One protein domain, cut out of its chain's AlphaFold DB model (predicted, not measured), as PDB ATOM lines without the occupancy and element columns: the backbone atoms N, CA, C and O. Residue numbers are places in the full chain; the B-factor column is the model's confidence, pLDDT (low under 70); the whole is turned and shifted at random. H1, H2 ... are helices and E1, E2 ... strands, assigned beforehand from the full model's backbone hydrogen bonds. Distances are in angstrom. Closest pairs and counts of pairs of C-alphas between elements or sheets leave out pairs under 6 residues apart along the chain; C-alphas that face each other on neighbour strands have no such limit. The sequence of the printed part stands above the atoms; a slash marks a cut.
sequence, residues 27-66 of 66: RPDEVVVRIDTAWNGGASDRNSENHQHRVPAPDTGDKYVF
ATOM      1  N   ARG A  27     -26.208  51.885 -16.939       85.31
ATOM      2  CA  ARG A  27     -27.234  51.759 -15.885       85.31
ATOM      3  C   ARG A  27     -28.645  51.808 -16.489       85.31
ATOM      4  O   ARG A  27     -29.241  52.882 -16.509       85.31
ATOM      5  N   PRO A  28     -29.138  50.705 -17.070       83.00
ATOM      6  CA  PRO A  28     -30.503  50.652 -17.581       83.00
ATOM      7  C   PRO A  28     -31.519  50.654 -16.430       83.00
ATOM      8  O   PRO A  28     -31.269  50.042 -15.396       83.00
ATOM      9  N   ASP A  29     -32.679  51.279 -16.639       77.94
ATOM     10  CA  ASP A  29     -33.773  51.281 -15.653       77.94
ATOM     11  C   ASP A  29     -34.430  49.891 -15.496       77.94
ATOM     12  O   ASP A  29     -35.013  49.584 -14.458       77.94
ATOM     13  N   GLU A  30     -34.330  49.033 -16.520       74.81
ATOM     14  CA  GLU A  30     -34.864  47.668 -16.507       74.81
ATOM     15  C   GLU A  30     -34.013  46.712 -17.364       74.81
ATOM     16  O   GLU A  30     -33.543  47.063 -18.451       74.81
ATOM     17  N   VAL A  31     -33.862  45.468 -16.894       79.62
ATOM     18  CA  VAL A  31     -33.262  44.357 -17.642       79.62
ATOM     19  C   VAL A  31     -34.171  43.133 -17.568       79.62
ATOM     20  O   VAL A  31     -34.668  42.764 -16.504       79.62
ATOM     21  N   VAL A  32     -34.340  42.452 -18.705       81.62
ATOM     22  CA  VAL A  32     -35.078  41.185 -18.789       81.62
ATOM     23  C   VAL A  32     -34.133  40.064 -19.195       81.62
ATOM     24  O   VAL A  32     -33.534  40.107 -20.272       81.62
ATOM     25  N   VAL A  33     -34.059  39.018 -18.372       81.25
ATOM     26  CA  VAL A  33     -33.324  37.793 -18.700       81.25
ATOM     27  C   VAL A  33     -34.306  36.754 -19.230       81.25
ATOM     28  O   VAL A  33     -35.321  36.444 -18.602       81.25
ATOM     29  N   ARG A  34     -34.006  36.221 -20.418       83.25
ATOM     30  CA  ARG A  34     -34.728  35.095 -21.018       83.25
ATOM     31  C   ARG A  34     -33.853  33.857 -20.943       83.25
ATOM     32  O   ARG A  34     -32.727  33.880 -21.437       83.25
ATOM     33  N   ILE A  35     -34.379  32.802 -20.336       81.88
ATOM     34  CA  ILE A  35     -33.714  31.506 -20.230       81.88
ATOM     35  C   ILE A  35     -34.573  30.503 -20.985       81.88
ATOM     36  O   ILE A  35     -35.737  30.301 -20.641       81.88
ATOM     37  N   ASP A  36     -33.981  29.893 -22.009       82.94
ATOM     38  CA  ASP A  36     -34.624  28.867 -22.818       82.94
ATOM     39  C   ASP A  36     -33.950  27.507 -22.579       82.94
ATOM     40  O   ASP A  36     -32.723  27.420 -22.453       82.94
ATOM     41  N   THR A  37     -34.735  26.430 -22.558       80.44
ATOM     42  CA  THR A  37     -34.204  25.062 -22.482       80.44
ATOM     43  C   THR A  37     -33.922  24.518 -23.881       80.44
ATOM     44  O   THR A  37     -34.834  24.284 -24.673       80.44
ATOM     45  N   ALA A  38     -32.646  24.262 -24.178       83.88
ATOM     46  CA  ALA A  38     -32.231  23.544 -25.379       83.88
ATOM     47  C   ALA A  38     -32.118  22.042 -25.080       83.88
ATOM     48  O   ALA A  38     -31.196  21.603 -24.394       83.88
ATOM     49  N   TRP A  39     -33.051  21.246 -25.605       81.75
ATOM     50  CA  TRP A  39     -33.024  19.794 -25.436       81.75
ATOM     51  C   TRP A  39     -32.016  19.120 -26.373       81.75
ATOM     52  O   TRP A  39     -31.874  19.488 -27.539       81.75
ATOM     53  N   ASN A  40     -31.339  18.085 -25.875       78.62
ATOM     54  CA  ASN A  40     -30.373  17.290 -26.630       78.62
ATOM     55  C   ASN A  40     -30.530  15.789 -26.335       78.62
ATOM     56  O   ASN A  40     -31.183  15.392 -25.373       78.62
ATOM     57  N   GLY A  41     -29.902  14.935 -27.150       77.38
ATOM     58  CA  GLY A  41     -29.878  13.482 -26.915       77.38
ATOM     59  C   GLY A  41     -31.223  12.774 -27.124       77.38
ATOM     60  O   GLY A  41     -31.464  11.747 -26.504       77.38
ATOM     61  N   GLY A  42     -32.105  13.331 -27.963       82.06
ATOM     62  CA  GLY A  42     -33.430  12.764 -28.251       82.06
ATOM     63  C   GLY A  42     -34.491  13.033 -27.180       82.06
ATOM     64  O   GLY A  42     -35.619  12.568 -27.319       82.06
ATOM     65  N   ALA A  43     -34.154  13.784 -26.127       79.62
ATOM     66  CA  ALA A  43     -35.123  14.257 -25.149       79.62
ATOM     67  C   ALA A  43     -35.946  15.427 -25.708       79.62
ATOM     68  O   ALA A  43     -35.452  16.236 -26.491       79.62
ATOM     69  N   SER A  44     -37.196  15.526 -25.269       78.00
ATOM     70  CA  SER A  44     -38.083  16.659 -25.521       78.00
ATOM     71  C   SER A  44     -39.105  16.733 -24.394       78.00
ATOM     72  O   SER A  44     -39.643  15.688 -24.015       78.00
ATOM     73  N   ASP A  45     -39.429  17.927 -23.911       75.00
ATOM     74  CA  ASP A  45     -40.655  18.136 -23.141       75.00
ATOM     75  C   ASP A  45     -41.796  18.488 -24.115       75.00
ATOM     76  O   ASP A  45     -41.613  19.186 -25.115       75.00
ATOM     77  N   ARG A  46     -42.967  17.889 -23.879       79.56
ATOM     78  CA  ARG A  46     -44.165  18.073 -24.709       79.56
ATOM     79  C   ARG A  46     -44.902  19.361 -24.363       79.56
ATOM     80  O   ARG A  46     -45.712  19.811 -25.168       79.56
ATOM     81  N   ASN A  47     -44.636  19.939 -23.195       79.75
ATOM     82  CA  ASN A  47     -45.133  21.249 -22.829       79.75
ATOM     83  C   ASN A  47     -44.087  22.318 -23.174       79.75
ATOM     84  O   ASN A  47     -43.146  22.552 -22.420       79.75
ATOM     85  N   SER A  48     -44.271  23.003 -24.303       74.69
ATOM     86  CA  SER A  48     -43.354  24.054 -24.759       74.69
ATOM     87  C   SER A  48     -43.270  25.264 -23.827       74.69
ATOM     88  O   SER A  48     -42.313  26.032 -23.924       74.69
ATOM     89  N   GLU A  49     -44.246  25.458 -22.938       79.00
ATOM     90  CA  GLU A  49     -44.208  26.533 -21.941       79.00
ATOM     91  C   GLU A  49     -43.132  26.282 -20.880       79.00
ATOM     92  O   GLU A  49     -42.499  27.226 -20.418       79.00
ATOM     93  N   ASN A  50     -42.823  25.014 -20.583       73.00
ATOM     94  CA  ASN A  50     -41.735  24.647 -19.674       73.00
ATOM     95  C   ASN A  50     -40.349  24.990 -20.238       73.00
ATOM     96  O   ASN A  50     -39.350  24.869 -19.538       73.00
ATOM     97  N   HIS A  51     -40.256  25.355 -21.519       76.88
ATOM     98  CA  HIS A  51     -38.974  25.674 -22.133       76.88
ATOM     99  C   HIS A  51     -38.570  27.122 -21.909       76.88
ATOM    100  O   HIS A  51     -37.390  27.409 -22.068       76.88
ATOM    101  N   GLN A  52     -39.515  28.015 -21.609       76.44
ATOM    102  CA  GLN A  52     -39.289  29.456 -21.610       76.44
ATOM    103  C   GLN A  52     -39.495  30.023 -20.211       76.44
ATOM    104  O   GLN A  52     -40.604  30.024 -19.681       76.44
ATOM    105  N   HIS A  53     -38.435  30.588 -19.646       75.56
ATOM    106  CA  HIS A  53     -38.492  31.284 -18.369       75.56
ATOM    107  C   HIS A  53     -38.122  32.751 -18.568       75.56
ATOM    108  O   HIS A  53     -37.079  33.091 -19.137       75.56
ATOM    109  N   ARG A  54     -39.009  33.639 -18.112       70.69
ATOM    110  CA  ARG A  54     -38.776  35.083 -18.065       70.69
ATOM    111  C   ARG A  54     -38.563  35.498 -16.627       70.69
ATOM    112  O   ARG A  54     -39.428  35.289 -15.784       70.69
ATOM    113  N   VAL A  55     -37.416  36.111 -16.403       73.88
ATOM    114  CA  VAL A  55     -36.944  36.526 -15.094       73.88
ATOM    115  C   VAL A  55     -36.750  38.044 -15.126       73.88
ATOM    116  O   VAL A  55     -35.769  38.524 -15.706       73.88
ATOM    117  N   PRO A  56     -37.702  38.820 -14.578       65.00
ATOM    118  CA  PRO A  56     -37.497  40.240 -14.329       65.00
ATOM    119  C   PRO A  56     -36.433  40.415 -13.242       65.00
ATOM    120  O   PRO A  56     -36.538  39.807 -12.176       65.00
ATOM    121  N   ALA A  57     -35.424  41.241 -13.511       68.31
ATOM    122  CA  ALA A  57     -34.374  41.581 -12.553       68.31
ATOM    123  C   ALA A  57     -34.321  43.110 -12.386       68.31
ATOM    124  O   ALA A  57     -33.496  43.765 -13.025       68.31
ATOM    125  N   PRO A  58     -35.245  43.697 -11.605       62.78
ATOM    126  CA  PRO A  58     -35.241  45.134 -11.353       62.78
ATOM    127  C   PRO A  58     -34.011  45.546 -10.528       62.78
ATOM    128  O   PRO A  58     -33.510  44.765  -9.717       62.78
ATOM    129  N   ASP A  59     -33.533  46.778 -10.724       64.56
ATOM    130  CA  ASP A  59     -32.356  47.333 -10.030       64.56
ATOM    131  C   ASP A  59     -32.691  47.755  -8.586       64.56
ATOM    132  O   ASP A  59     -32.621  48.922  -8.208       64.56
ATOM    133  N   THR A  60     -33.140  46.798  -7.771       70.44
ATOM    134  CA  THR A  60     -33.450  47.028  -6.349       70.44
ATOM    135  C   THR A  60     -32.247  46.791  -5.436       70.44
ATOM    136  O   THR A  60     -32.280  47.170  -4.268       70.44
ATOM    137  N   GLY A  61     -31.186  46.158  -5.949       67.00
ATOM    138  CA  GLY A  61     -30.044  45.685  -5.160       67.00
ATOM    139  C   GLY A  61     -30.263  44.335  -4.459       67.00
ATOM    140  O   GLY A  61     -29.341  43.843  -3.803       67.00
ATOM    141  N   ASP A  62     -31.435  43.709  -4.610       68.06
ATOM    142  CA  ASP A  62     -31.742  42.411  -4.007       68.06
ATOM    143  C   ASP A  62     -31.199  41.233  -4.830       68.06
ATOM    144  O   ASP A  62     -31.146  41.252  -6.062       68.06
ATOM    145  N   LYS A  63     -30.833  40.144  -4.141       60.22
ATOM    146  CA  LYS A  63     -30.576  38.853  -4.793       60.22
ATOM    147  C   LYS A  63     -31.907  38.172  -5.093       60.22
ATOM    148  O   LYS A  63     -32.658  37.863  -4.170       60.22
ATOM    149  N   TYR A  64     -32.149  37.866  -6.361       61.12
ATOM    150  CA  TYR A  64     -33.324  37.116  -6.794       61.12
ATOM    151  C   TYR A  64     -32.986  35.639  -7.033       61.12
ATOM    152  O   TYR A  64     -31.948  35.320  -7.612       61.12
ATOM    153  N   VAL A  65     -33.867  34.743  -6.579       58.03
ATOM    154  CA  VAL A  65     -33.776  33.286  -6.777       58.03
ATOM    155  C   VAL A  65     -34.999  32.847  -7.582       58.03
ATOM    156  O   VAL A  65     -36.116  33.226  -7.227       58.03
ATOM    157  N   PHE A  66     -34.784  32.069  -8.644       60.12
ATOM    158  CA  PHE A  66     -35.814  31.542  -9.548       60.12
ATOM    159  C   PHE A  66     -35.717  30.020  -9.637       60.12
ATOM    160  O   PHE A  66     -34.579  29.502  -9.544       60.12
TER     161      PHE A  66
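This is residues 27 to 66 of the 66 residues of an uncharacterized protein of Streptomyces sp. MnatMP-M17 (UniProt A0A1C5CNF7). What shape is this? It has little regular structure: a thin antiparallel ribbon, E1 with E2, has helix H1 and loop 37 to 47 at one end, and a tail folds back. What builds it? The printed part has 40 residues, 14 of them in E1, H1 and E2, in that order; the class is mixed. It is extended, radius of gyration of the C-alphas 14.0 A, spanning 41 by 18 by 16 A.

Do strands pair? E1, residues 32 to 36, and E2, residues 52 to 56, are antiparallel; N 35 and O 53 are within hydrogen-bond range, 3.0 A. Where is H1? The closest C-alphas of E1 and H1, residues 48 to 51, are 36 and 51, 5.4 A apart.

Where does E1 begin? C-alpha 32 is at (-35.078, 41.185, -18.789); E1 is 13.0 A long. Where does E2 end? C-alpha 56 is at (-37.497, 40.240, -14.329); E2 is 13.1 A long.

Is it cut? The printed part has no cut; the link E1 to H1 is long. Where is confidence low? Residues 56 to 59 and 61 to 66 have pLDDT under 70.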